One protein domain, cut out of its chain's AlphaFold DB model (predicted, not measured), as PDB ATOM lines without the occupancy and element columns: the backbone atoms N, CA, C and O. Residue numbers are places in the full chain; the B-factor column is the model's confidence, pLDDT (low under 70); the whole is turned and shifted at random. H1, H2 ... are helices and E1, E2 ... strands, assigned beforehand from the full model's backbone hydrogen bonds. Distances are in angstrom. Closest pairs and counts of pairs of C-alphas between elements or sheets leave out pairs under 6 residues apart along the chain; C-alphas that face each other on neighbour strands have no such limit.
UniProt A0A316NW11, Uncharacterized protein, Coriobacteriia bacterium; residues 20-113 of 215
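AT A GLANCE: This is residues 20 to 113 of the 215 residues of an uncharacterized protein of Coriobacteriia bacterium (UniProt A0A316NW11). A twisted sheet of three strands has the helical hairpin of H3 and H4 packed on one face, in two layers, and its other face bare. Two short helices, H1 and H2, make a corner at one end of this body. The 94 printed residues hold H1, H2, E1, H3, H4, E2 and E3 in that order; the sheet runs E1 E2 E3, antiparallel, and the class is mixed, helices and strands. The whole is compact, with a radius of gyration of the C-alphas of 14.1 A, yet elongated, spanning 42 by 22 by 20 A.

HOW THE PARTS SIT: H1, residues 20 to 26, and H2, residues 30 to 37, touch only at the corner, closest at the C-alphas of Ala 20 and Glu 30, 5.3 A; at 72 degrees they are only just about perpendicular. E1, residues 43 to 50, is antiparallel to E2, residues 95 to 101, with N 45 and O 99 within hydrogen-bond range at 2.8 A. H3, residues 57 to 67, touches H4, residues 71 to 87, closest at the C-alphas of Leu 61 and Gln 74, 6.6 A; this hairpin has a shallow tilt of 33 degrees, only just short of steep, opposite ways. H4 is over E2 and E3, residues 106 to 112, at a height over the sheet of 10.3 A. E2 and E3 form a hairpin, with N 98 and O 110 at 2.8 A. Every O i to N i+4 pair is within hydrogen-bond range in H1, H2 and H4, and 4 of 7 in H3.

IN THESE COORDINATES: H1 begins at C-alpha 20 (-39.383, 50.092, 46.624). E1 is 22.9 A long, H3 16.4 A, H4 24.1 A, E2 19.7 A and E3 19.0 A, ending at C-alpha 112 (-9.148, 57.475, 38.906).

THE WHOLE: The C-alphas farthest apart, of Ser 29 and Asn 51, are 42.6 A apart. The printed part has no cut, no link is long, and no printed residue has a pLDDT under 70.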
ATOM      1  N   ALA A  20     -38.045  50.570  46.294       75.44
ATOM      2  CA  ALA A  20     -39.383  50.092  46.624       75.44
ATOM      3  C   ALA A  20     -39.640  48.663  46.111       75.44
ATOM      4  O   ALA A  20     -40.149  47.839  46.867       75.44
ATOM      5  N   ASP A  21     -39.231  48.346  44.875       77.31
ATOM      6  CA  ASP A  21     -39.387  46.997  44.303       77.31
ATOM      7  C   ASP A  21     -38.582  45.954  45.099       77.31
ATOM      8  O   ASP A  21     -39.053  44.844  45.360       77.31
ATOM      9  N   VAL A  22     -37.360  46.314  45.516       77.56
ATOM     10  CA  VAL A  22     -36.502  45.433  46.323       77.56
ATOM     11  C   VAL A  22     -37.092  45.237  47.720       77.56
ATOM     12  O   VAL A  22     -37.201  44.095  48.166       77.56
ATOM     13  N   ALA A  23     -37.527  46.312  48.380       79.56
ATOM     14  CA  ALA A  23     -38.143  46.249  49.705       79.56
ATOM     15  C   ALA A  23     -39.413  45.381  49.709       79.56
ATOM     16  O   ALA A  23     -39.564  44.516  50.574       79.56
ATOM     17  N   GLU A  24     -40.275  45.533  48.695       81.44
ATOM     18  CA  GLU A  24     -41.462  44.691  48.514       81.44
ATOM     19  C   GLU A  24     -41.078  43.212  48.357       81.44
ATOM     20  O   GLU A  24     -41.680  42.345  48.997       81.44
ATOM     21  N   SER A  25     -40.036  42.912  47.572       81.06
ATOM     22  CA  SER A  25     -39.545  41.538  47.388       81.06
ATOM     23  C   SER A  25     -38.975  40.909  48.668       81.06
ATOM     24  O   SER A  25     -39.023  39.687  48.830       81.06
ATOM     25  N   GLU A  26     -38.466  41.734  49.585       81.50
ATOM     26  CA  GLU A  26     -37.943  41.330  50.894       81.50
ATOM     27  C   GLU A  26     -39.024  41.333  51.993       81.50
ATOM     28  O   GLU A  26     -38.769  40.890  53.112       81.50
ATOM     29  N   GLY A  27     -40.249  41.766  51.673       87.50
ATOM     30  CA  GLY A  27     -41.378  41.782  52.602       87.50
ATOM     31  C   GLY A  27     -41.276  42.850  53.695       87.50
ATOM     32  O   GLY A  27     -41.900  42.690  54.746       87.50
ATOM     33  N   ILE A  28     -40.509  43.917  53.461       89.75
ATOM     34  CA  ILE A  28     -40.323  45.037  54.393       89.75
ATOM     35  C   ILE A  28     -40.728  46.368  53.753       89.75
ATOM     36  O   ILE A  28     -40.920  46.469  52.542       89.75
ATOM     37  N   SER A  29     -40.901  47.406  54.573       90.81
ATOM     38  CA  SER A  29     -41.197  48.750  54.056       90.81
ATOM     39  C   SER A  29     -39.965  49.383  53.397       90.81
ATOM     40  O   SER A  29     -38.835  49.067  53.762       90.81
ATOM     41  N   GLU A  30     -40.167  50.317  52.460       87.50
ATOM     42  CA  GLU A  30     -39.056  51.065  51.849       87.50
ATOM     43  C   GLU A  30     -38.225  51.809  52.909       87.50
ATOM     44  O   GLU A  30     -36.999  51.810  52.850       87.50
ATOM     45  N   GLU A  31     -38.882  52.413  53.901       89.75
ATOM     46  CA  GLU A  31     -38.219  53.125  54.998       89.75
ATOM     47  C   GLU A  31     -37.328  52.188  55.821       89.75
ATOM     48  O   GLU A  31     -36.169  52.503  56.092       89.75
ATOM     49  N   GLU A  32     -37.842  51.005  56.160       90.62
ATOM     50  CA  GLU A  32     -37.088  49.984  56.881       90.62
ATOM     51  C   GLU A  32     -35.912  49.459  56.052       90.62
ATOM     52  O   GLU A  32     -34.797  49.354  56.565       90.62
ATOM     53  N   TRP A  33     -36.123  49.202  54.758       90.50
ATOM     54  CA  TRP A  33     -35.056  48.774  53.859       90.50
ATOM     55  C   TRP A  33     -33.945  49.821  53.777       90.50
ATOM     56  O   TRP A  33     -32.767  49.482  53.909       90.50
ATOM     57  N   ARG A  34     -34.304  51.103  53.606       89.94
ATOM     58  CA  ARG A  34     -33.348  52.218  53.549       89.94
ATOM     59  C   ARG A  34     -32.568  52.339  54.850       89.94
ATOM     60  O   ARG A  34     -31.348  52.435  54.800       89.94
ATOM     61  N   ALA A  35     -33.242  52.272  55.998       90.75
ATOM     62  CA  ALA A  35     -32.594  52.352  57.305       90.75
ATOM     63  C   ALA A  35     -31.553  51.237  57.519       90.75
ATOM     64  O   ALA A  35     -30.518  51.477  58.139       90.75
ATOM     65  N   GLN A  36     -31.804  50.040  56.981       90.88
ATOM     66  CA  GLN A  36     -30.893  48.897  57.083       90.88
ATOM     67  C   GLN A  36     -29.731  48.937  56.083       90.88
ATOM     68  O   GLN A  36     -28.713  48.278  56.313       90.88
ATOM     69  N   ASN A  37     -29.886  49.642  54.958       91.00
ATOM     70  CA  ASN A  37     -28.991  49.498  53.812       91.00
ATOM     71  C   ASN A  37     -28.241  50.765  53.408       91.00
ATOM     72  O   ASN A  37     -27.166  50.638  52.824       91.00
ATOM     73  N   LEU A  38     -28.767  51.952  53.701       93.19
ATOM     74  CA  LEU A  38     -28.229  53.210  53.197       93.19
ATOM     75  C   LEU A  38     -27.644  54.077  54.314       93.19
ATOM     76  O   LEU A  38     -28.190  54.132  55.419       93.19
ATOM     77  N   PRO A  39     -26.548  54.797  54.040       94.44
ATOM     78  CA  PRO A  39     -25.944  55.683  55.017       94.44
ATOM     79  C   PRO A  39     -26.812  56.918  55.279       94.44
ATOM     80  O   PRO A  39     -27.611  57.333  54.446       94.44
ATOM     81  N   SER A  40     -26.610  57.558  56.432       92.56
ATOM     82  CA  SER A  40     -27.292  58.815  56.785       92.56
ATOM     83  C   SER A  40     -26.775  60.034  56.014       92.56
ATOM     84  O   SER A  40     -27.412  61.083  56.004       92.56
ATOM     85  N   SER A  41     -25.594  59.923  55.408       94.94
ATOM     86  CA  SER A  41     -24.952  60.957  54.597       94.94
ATOM     87  C   SER A  41     -24.213  60.314  53.435       94.94
ATOM     88  O   SER A  41     -23.851  59.142  53.504       94.94
ATOM     89  N   LYS A  42     -23.932  61.090  52.386       95.25
ATOM     90  CA  LYS A  42     -23.124  60.603  51.269       95.25
ATOM     91  C   LYS A  42     -21.743  60.163  51.757       95.25
ATOM     92  O   LYS A  42     -21.063  60.908  52.459       95.25
ATOM     93  N   LEU A  43     -21.351  58.963  51.356       95.75
ATOM     94  CA  LEU A  43     -20.048  58.370  51.615       95.75
ATOM     95  C   LEU A  43     -19.226  58.347  50.334       95.75
ATOM     96  O   LEU A  43     -19.760  58.120  49.246       95.75
ATOM     97  N   GLU A  44     -17.920  58.517  50.491       95.88
ATOM     98  CA  GLU A  44     -16.932  58.291  49.447       95.88
ATOM     99  C   GLU A  44     -15.797  57.438  50.013       95.88
ATOM    100  O   GLU A  44     -15.218  57.748  51.053       95.88
ATOM    101  N   PHE A  45     -15.482  56.351  49.318       95.94
ATOM    102  CA  PHE A  45     -14.378  55.462  49.632       95.94
ATOM    103  C   PHE A  45     -13.370  55.497  48.492       95.94
ATOM    104  O   PHE A  45     -13.727  55.258  47.337       95.94
ATOM    105  N   ARG A  46     -12.103  55.748  48.828       96.00
ATOM    106  CA  ARG A  46     -10.994  55.809  47.872       96.00
ATOM    107  C   ARG A  46     -10.061  54.627  48.092       96.00
ATOM    108  O   ARG A  46      -9.390  54.507  49.113       96.00
ATOM    109  N   TRP A  47     -10.088  53.696  47.151       95.06
ATOM    110  CA  TRP A  47      -9.541  52.354  47.289       95.06
ATOM    111  C   TRP A  47      -8.460  52.106  46.253       95.06
ATOM    112  O   TRP A  47      -8.735  51.763  45.104       95.06
ATOM    113  N   ARG A  48      -7.202  52.221  46.679       92.50
ATOM    114  CA  ARG A  48      -6.065  51.944  45.800       92.50
ATOM    115  C   ARG A  48      -6.052  50.493  45.336       92.50
ATOM    116  O   ARG A  48      -6.316  49.579  46.129       92.50
ATOM    117  N   TYR A  49      -5.703  50.301  44.073       93.00
ATOM    118  CA  TYR A  49      -5.418  49.013  43.465       93.00
ATOM    119  C   TYR A  49      -4.115  49.115  42.664       93.00
ATOM    120  O   TYR A  49      -3.794  50.167  42.110       93.00
ATOM    121  N   THR A  50      -3.348  48.031  42.615       90.56
ATOM    122  CA  THR A  50      -2.130  47.951  41.794       90.56
ATOM    123  C   THR A  50      -2.061  46.611  41.095       90.56
ATOM    124  O   THR A  50      -2.584  45.616  41.598       90.56
ATOM    125  N   ASN A  51      -1.473  46.580  39.902       90.62
ATOM    126  CA  ASN A  51      -1.420  45.407  39.039       90.62
ATOM    127  C   ASN A  51      -2.775  44.668  38.980       90.62
ATOM    128  O   ASN A  51      -2.869  43.463  39.222       90.62
ATOM    129  N   LYS A  52      -3.854  45.423  38.729       91.12
ATOM    130  CA  LYS A  52      -5.238  44.928  38.592       91.12
ATOM    131  C   LYS A  52      -5.798  44.270  39.862       91.12
ATOM    132  O   LYS A  52      -6.792  43.548  39.808       91.12
ATOM    133  N   THR A  53      -5.167  44.517  41.007       89.44
ATOM    134  CA  THR A  53      -5.493  43.902  42.293       89.44
ATOM    135  C   THR A  53      -6.035  44.935  43.256       89.44
ATOM    136  O   THR A  53      -5.327  45.860  43.650       89.44
ATOM    137  N   ILE A  54      -7.273  44.738  43.702       91.25
ATOM    138  CA  ILE A  54      -7.865  45.554  44.760       91.25
ATOM    139  C   ILE A  54      -7.313  45.076  46.107       91.25
ATOM    140  O   ILE A  54      -7.660  43.994  46.587       91.25
ATOM    141  N   HIS A  55      -6.450  45.880  46.724       88.44
ATOM    142  CA  HIS A  55      -5.846  45.556  48.017       88.44
ATOM    143  C   HIS A  55      -6.901  45.459  49.116       88.44
ATOM    144  O   HIS A  55      -7.876  46.208  49.114       88.44
ATOM    145  N   LEU A  56      -6.707  44.531  50.059       90.88
ATOM    146  CA  LEU A  56      -7.617  44.313  51.189       90.88
ATOM    147  C   LEU A  56      -9.096  44.118  50.785       90.88
ATOM    148  O   LEU A  56      -9.977  44.437  51.580       90.88
ATOM    149  N   TYR A  57      -9.383  43.585  49.589       92.38
ATOM    150  CA  TYR A  57     -10.731  43.515  48.997       92.38
ATOM    151  C   TYR A  57     -11.831  43.076  49.976       92.38
ATOM    152  O   TYR A  57     -12.777  43.815  50.236       92.38
ATOM    153  N   GLU A  58     -11.674  41.905  50.599       92.50
ATOM    154  CA  GLU A  58     -12.679  41.384  51.533       92.50
ATOM    155  C   GLU A  58     -12.794  42.219  52.816       92.50
ATOM    156  O   GLU A  58     -13.866  42.311  53.408       92.50
ATOM    157  N   ARG A  59     -11.700  42.843  53.268       94.56
ATOM    158  CA  ARG A  59     -11.729  43.723  54.443       94.56
ATOM    159  C   ARG A  59     -12.417  45.050  54.116       94.56
ATOM    160  O   ARG A  59     -13.205  45.515  54.928       94.56
ATOM    161  N   ARG A  60     -12.185  45.603  52.923       95.06
ATOM    162  CA  ARG A  60     -12.856  46.800  52.394       95.06
ATOM    163  C   ARG A  60     -14.356  46.590  52.238       95.06
ATOM    164  O   ARG A  60     -15.132  47.391  52.747       95.06
ATOM    165  N   LEU A  61     -14.777  45.463  51.667       94.62
ATOM    166  CA  LEU A  61     -16.199  45.118  51.609       94.62
ATOM    167  C   LEU A  61     -16.823  45.008  53.001       94.62
ATOM    168  O   LEU A  61     -17.872  45.594  53.241       94.62
ATOM    169  N   ARG A  62     -16.160  44.327  53.947       94.31
ATOM    170  CA  ARG A  62     -16.656  44.244  55.330       94.31
ATOM    171  C   ARG A  62     -16.700  45.599  56.034       94.31
ATOM    172  O   ARG A  62     -17.605  45.809  56.834       94.31
ATOM    173  N   SER A  63     -15.763  46.509  55.747       95.19
ATOM    174  CA  SER A  63     -15.755  47.837  56.376       95.19
ATOM    175  C   SER A  63     -16.995  48.659  56.047       95.19
ATOM    176  O   SER A  63     -17.424  49.438  56.889       95.19
ATOM    177  N   LEU A  64     -17.629  48.429  54.890       95.88
ATOM    178  CA  LEU A  64     -18.849  49.130  54.482       95.88
ATOM    179  C   LEU A  64     -19.971  49.014  55.530       95.88
ATOM    180  O   LEU A  64     -20.664  49.994  55.800       95.88
ATOM    181  N   ALA A  65     -20.096  47.858  56.193       94.44
ATOM    182  CA  ALA A  65     -21.101  47.628  57.234       94.44
ATOM    183  C   ALA A  65     -21.019  48.647  58.381       94.44
ATOM    184  O   ALA A  65     -22.039  49.048  58.935       94.44
ATOM    185  N   ALA A  66     -19.808  49.093  58.723       93.62
ATOM    186  CA  ALA A  66     -19.595  50.057  59.795       93.62
ATOM    187  C   ALA A  66     -20.067  51.477  59.445       93.62
ATOM    188  O   ALA A  66     -20.170  52.319  60.334       93.62
ATOM    189  N   PHE A  67     -20.373  51.733  58.171       94.00
ATOM    190  CA  PHE A  67     -20.889  53.005  57.669       94.00
ATOM    191  C   PHE A  67     -22.368  52.907  57.262       94.00
ATOM    192  O   PHE A  67     -22.835  53.676  56.428       94.00
ATOM    193  N   ASN A  68     -23.104  51.947  57.832       94.06
ATOM    194  CA  ASN A  68     -24.510  51.670  57.518       94.06
ATOM    195  C   ASN A  68     -24.774  51.345  56.037       94.06
ATOM    196  O   ASN A  68     -25.869  51.561  55.528       94.06
ATOM    197  N   VAL A  69     -23.770  50.815  55.337       94.56
ATOM    198  CA  VAL A  69     -23.953  50.236  54.005       94.56
ATOM    199  C   VAL A  69     -24.317  48.771  54.210       94.56
ATOM    200  O   VAL A  69     -23.455  47.947  54.524       94.56
ATOM    201  N   GLY A  70     -25.603  48.456  54.112       92.25
ATOM    202  CA  GLY A  70     -26.139  47.152  54.504       92.25
ATOM    203  C   GLY A  70     -25.873  46.020  53.507       92.25
ATOM    204  O   GLY A  70     -25.271  46.228  52.448       92.25
ATOM    205  N   PRO A  71     -26.307  44.790  53.839       89.75
ATOM    206  CA  PRO A  71     -25.969  43.583  53.087       89.75
ATOM    207  C   PRO A  71     -26.369  43.629  51.615       89.75
ATOM    208  O   PRO A  71     -25.608  43.158  50.766       89.75
ATOM    209  N   ALA A  72     -27.526  44.214  51.295       88.00
ATOM    210  CA  ALA A  72     -27.959  44.320  49.912       88.00
ATOM    211  C   ALA A  72     -26.978  45.205  49.118       88.00
ATOM    212  O   ALA A  72     -26.609  44.858  47.993       88.00
ATOM    213  N   VAL A  73     -26.514  46.318  49.711       90.25
ATOM    214  CA  VAL A  73     -25.678  47.295  48.991       90.25
ATOM    215  C   VAL A  73     -24.289  46.721  48.840       90.25
ATOM    216  O   VAL A  73     -23.691  46.801  47.774       90.25
ATOM    217  N   GLN A  74     -23.795  46.056  49.883       92.69
ATOM    218  CA  GLN A  74     -22.534  45.328  49.834       92.69
ATOM    219  C   GLN A  74     -22.530  44.246  48.752       92.69
ATOM    220  O   GLN A  74     -21.523  44.089  48.060       92.69
ATOM    221  N   ALA A  75     -23.633  43.508  48.581       89.75
ATOM    222  CA  ALA A  75     -23.754  42.510  47.521       89.75
ATOM    223  C   ALA A  75     -23.683  43.160  46.132       89.75
ATOM    224  O   ALA A  75     -22.940  42.686  45.270       89.75
ATOM    225  N   TRP A  76     -24.381  44.283  45.938       89.19
ATOM    226  CA  TRP A  76     -24.290  45.062  44.705       89.19
ATOM    227  C   TRP A  76     -22.862  45.561  44.447       89.19
ATOM    228  O   TRP A  76     -22.310  45.337  43.367       89.19
ATOM    229  N   VAL A  77     -22.232  46.178  45.454       92.81
ATOM    230  CA  VAL A  77     -20.865  46.714  45.372       92.81
ATOM    231  C   VAL A  77     -19.883  45.602  45.023       92.81
ATOM    232  O   VAL A  77     -19.047  45.785  44.139       92.81
ATOM    233  N   ARG A  78     -20.009  44.423  45.644       94.00
ATOM    234  CA  ARG A  78     -19.206  43.241  45.310       94.00
ATOM    235  C   ARG A  78     -19.327  42.893  43.828       94.00
ATOM    236  O   ARG A  78     -18.307  42.878  43.141       94.00
ATOM    237  N   SER A  79     -20.546  42.684  43.327       90.69
ATOM    238  CA  SER A  79     -20.774  42.334  41.919       90.69
ATOM    239  C   SER A  79     -20.269  43.412  40.956       90.69
ATOM    240  O   SER A  79     -19.687  43.091  39.918       90.69
ATOM    241  N   ARG A  80     -20.435  44.698  41.291       91.06
ATOM    242  CA  ARG A  80     -19.911  45.800  40.472       91.06
ATOM    243  C   ARG A  80     -18.384  45.812  40.455       91.06
ATOM    244  O   ARG A  80     -17.804  45.989  39.387       91.06
ATOM    245  N   LEU A  81     -17.725  45.592  41.591       92.75
ATOM    246  CA  LEU A  81     -16.263  45.537  41.670       92.75
ATOM    247  C   LEU A  81     -15.679  44.313  40.960       92.75
ATOM    248  O   LEU A  81     -14.627  44.426  40.340       92.75
ATOM    249  N   GLU A  82     -16.355  43.165  41.014       91.88
ATOM    250  CA  GLU A  82     -15.992  41.981  40.225       91.88
ATOM    251  C   GLU A  82     -16.078  42.283  38.727       91.88
ATOM    252  O   GLU A  82     -15.127  42.031  37.989       91.88
ATOM    253  N   TRP A  83     -17.158  42.933  38.286       91.94
ATOM    254  CA  TRP A  83     -17.276  43.379  36.902       91.94
ATOM    255  C   TRP A  83     -16.168  44.371  36.513       91.94
ATOM    256  O   TRP A  83     -15.562  44.213  35.455       91.94
ATOM    257  N   VAL A  84     -15.858  45.361  37.361       90.94
ATOM    258  CA  VAL A  84     -14.764  46.327  37.136       90.94
ATOM    259  C   VAL A  84     -13.414  45.615  37.031       90.94
ATOM    260  O   VAL A  84     -12.637  45.904  36.120       90.94
ATOM    261  N   ARG A  85     -13.144  44.650  37.916       90.75
ATOM    262  CA  ARG A  85     -11.933  43.822  37.874       90.75
ATOM    263  C   ARG A  85     -11.792  43.113  36.531       90.75
ATOM    264  O   ARG A  85     -10.725  43.176  35.924       90.75
ATOM    265  N   ASP A  86     -12.869  42.497  36.063       89.19
ATOM    266  CA  ASP A  86     -12.837  41.634  34.885       89.19
ATOM    267  C   ASP A  86     -12.899  42.434  33.564       89.19
ATOM    268  O   ASP A  86     -12.409  41.960  32.540       89.19
ATOM    269  N   ASN A  87     -13.448  43.659  33.579       88.94
ATOM    270  CA  ASN A  87     -13.743  44.437  32.364       88.94
ATOM    271  C   ASN A  87     -13.047  45.804  32.266       88.94
ATOM    272  O   ASN A  87     -13.124  46.427  31.211       88.94
ATOM    273  N   LYS A  88     -12.427  46.324  33.334       91.19
ATOM    274  CA  LYS A  88     -11.890  47.700  33.346       91.19
ATOM    275  C   LYS A  88     -10.464  47.824  33.853       91.19
ATOM    276  O   LYS A  88      -9.707  48.626  33.314       91.19
ATOM    277  N   LEU A  89     -10.046  47.007  34.819       91.12
ATOM    278  CA  LEU A  89      -8.695  47.140  35.383       91.12
ATOM    279  C   LEU A  89      -7.575  46.815  34.381       91.12
ATOM    280  O   LEU A  89      -6.436  47.217  34.588       91.12
ATOM    281  N   TYR A  90      -7.851  46.119  33.274       90.62
ATOM    282  CA  TYR A  90      -6.841  45.922  32.229       90.62
ATOM    283  C   TYR A  90      -6.522  47.206  31.440       90.62
ATOM    284  O   TYR A  90      -5.437  47.280  30.866       90.62
ATOM    285  N   GLU A  91      -7.435  48.186  31.407       91.62
ATOM    286  CA  GLU A  91      -7.265  49.479  30.716       91.62
ATOM    287  C   GLU A  91      -6.415  50.443  31.553       91.62
ATOM    288  O   GLU A  91      -5.630  51.213  31.005       91.62
ATOM    289  N   MET A  92      -6.525  50.351  32.881       91.88
ATOM    290  CA  MET A  92      -5.746  51.117  33.849       91.88
ATOM    291  C   MET A  92      -5.292  50.170  34.970       91.88
ATOM    292  O   MET A  92      -6.067  49.945  35.900       91.88
ATOM    293  N   PRO A  93      -4.087  49.564  34.869       90.31
ATOM    294  CA  PRO A  93      -3.637  48.490  35.763       90.31
ATOM    295  C   PRO A  93      -3.330  48.949  37.189       90.31
ATOM    296  O   PRO A  93      -3.416  48.135  38.109       90.31
ATOM    297  N   ASP A  94      -3.036  50.232  37.377       92.56
ATOM    298  CA  ASP A  94      -2.790  50.864  38.668       92.56
ATOM    299  C   ASP A  94      -3.671  52.106  38.785       92.56
ATOM    300  O   ASP A  94      -3.790  52.865  37.824       92.56
ATOM    301  N   GLY A  95      -4.287  52.320  39.945       94.75
ATOM    302  CA  GLY A  95      -5.205  53.439  40.122       94.75
ATOM    303  C   GLY A  95      -5.941  53.415  41.452       94.75
ATOM    304  O   GLY A  95      -5.573  52.709  42.399       94.75
ATOM    305  N   VAL A  96      -7.009  54.201  41.508       95.75
ATOM    306  CA  VAL A  96      -7.901  54.309  42.661       95.75
ATOM    307  C   VAL A  96      -9.321  53.999  42.213       95.75
ATOM    308  O   VAL A  96      -9.808  54.533  41.222       95.75
ATOM    309  N   ILE A  97      -9.992  53.117  42.946       96.25
ATOM    310  CA  ILE A  97     -11.438  52.948  42.847       96.25
ATOM    311  C   ILE A  97     -12.084  53.978  43.766       96.25
ATOM    312  O   ILE A  97     -11.809  53.982  44.964       96.25
ATOM    313  N   VAL A  98     -12.958  54.811  43.214       96.94
ATOM    314  CA  VAL A  98     -13.798  55.732  43.979       96.94
ATOM    315  C   VAL A  98     -15.203  55.157  44.026       96.94
ATOM    316  O   VAL A  98     -15.895  55.111  43.009       96.94
ATOM    317  N   LEU A  99     -15.599  54.674  45.201       96.06
ATOM    318  CA  LEU A  99     -16.934  54.156  45.485       96.06
ATOM    319  C   LEU A  99     -17.720  55.223  46.244       96.06
ATOM    320  O   LEU A  99     -17.314  55.613  47.337       96.06
ATOM    321  N   THR A 100     -18.862  55.647  45.713       95.69
ATOM    322  CA  THR A 100     -19.785  56.530  46.437       95.69
ATOM    323  C   THR A 100     -21.090  55.820  46.737       95.69
ATOM    324  O   THR A 100     -21.614  55.138  45.861       95.69
ATOM    325  N   VAL A 101     -21.622  56.020  47.941       93.50
ATOM    326  CA  VAL A 101     -22.955  55.558  48.355       93.50
ATOM    327  C   VAL A 101     -23.678  56.754  48.954       93.50
ATOM    328  O   VAL A 101     -23.152  57.370  49.882       93.50
ATOM    329  N   ASP A 102     -24.851  57.105  48.437       92.44
ATOM    330  CA  ASP A 102     -25.662  58.189  48.992       92.44
ATOM    331  C   ASP A 102     -26.897  57.688  49.775       92.44
ATOM    332  O   ASP A 102     -27.270  56.513  49.666       92.44
ATOM    333  N   PRO A 103     -27.511  58.548  50.612       91.12
ATOM    334  CA  PRO A 103     -28.731  58.216  51.353       91.12
ATOM    335  C   PRO A 103     -29.944  57.920  50.459       91.12
ATOM    336  O   PRO A 103     -30.911  57.284  50.888       91.12
ATOM    337  N   GLU A 104     -29.920  58.388  49.213       86.06
ATOM    338  CA  GLU A 104     -30.974  58.178  48.230       86.06
ATOM    339  C   GLU A 104     -30.922  56.776  47.604       86.06
ATOM    340  O   GLU A 104     -31.951  56.306  47.104       86.06
ATOM    341  N   GLY A 105     -29.787  56.079  47.713       81.88
ATOM    342  CA  GLY A 105     -29.556  54.730  47.196       81.88
ATOM    343  C   GLY A 105     -28.761  54.695  45.893       81.88
ATOM    344  O   GLY A 105     -28.660  53.639  45.263       81.88
ATOM    345  N   MET A 106     -28.193  55.825  45.478       84.88
ATOM    346  CA  MET A 106     -27.284  55.896  44.347       84.88
ATOM    347  C   MET A 106     -25.915  55.389  44.776       84.88
ATOM    348  O   MET A 106     -25.295  55.872  45.730       84.88
ATOM    349  N   VAL A 107     -25.435  54.407  44.020       87.56
ATOM    350  CA  VAL A 107     -24.116  53.824  44.201       87.56
ATOM    351  C   VAL A 107     -23.350  53.962  42.900       87.56
ATOM    352  O   VAL A 107     -23.836  53.561  41.843       87.56
ATOM    353  N   ASP A 108     -22.148  54.521  42.978       88.12
ATOM    354  CA  ASP A 108     -21.277  54.707  41.819       88.12
ATOM    355  C   ASP A 108     -19.884  54.156  42.107       88.12
ATOM    356  O   ASP A 108     -19.401  54.199  43.239       88.12
ATOM    357  N   VAL A 109     -19.250  53.615  41.069       92.19
ATOM    358  CA  VAL A 109     -17.892  53.074  41.110       92.19
ATOM    359  C   VAL A 109     -17.138  53.628  39.916       92.19
ATOM    360  O   VAL A 109     -17.404  53.253  38.771       92.19
ATOM    361  N   ARG A 110     -16.158  54.483  40.200       93.50
ATOM    362  CA  ARG A 110     -15.307  55.134  39.204       93.50
ATOM    363  C   ARG A 110     -13.859  54.723  39.385       93.50
ATOM    364  O   ARG A 110     -13.453  54.304  40.467       93.50
ATOM    365  N   LEU A 111     -13.091  54.839  38.310       95.50
ATOM    366  CA  LEU A 111     -11.650  54.641  38.340       95.50
ATOM    367  C   LEU A 111     -10.960  55.985  38.127       95.50
ATOM    368  O   LEU A 111     -11.294  56.707  37.190       95.50
ATOM    369  N   GLU A 112      -9.994  56.289  38.982       96.00
ATOM    370  CA  GLU A 112      -9.148  57.475  38.906       96.00
ATOM    371  C   GLU A 112      -7.674  57.083  38.799       96.00
ATOM    372  O   GLU A 112      -7.259  56.009  39.251       96.00
ATOM    373  N   GLU A 113      -6.882  57.978  38.209       93.44
ATOM    374  CA  GLU A 113      -5.430  57.841  38.195       93.44
ATOM    375  C   GLU A 113      -4.875  57.880  39.619       93.44
ATOM    376  O   GLU A 113      -5.373  58.575  40.508       93.44
TER     377      GLU A 113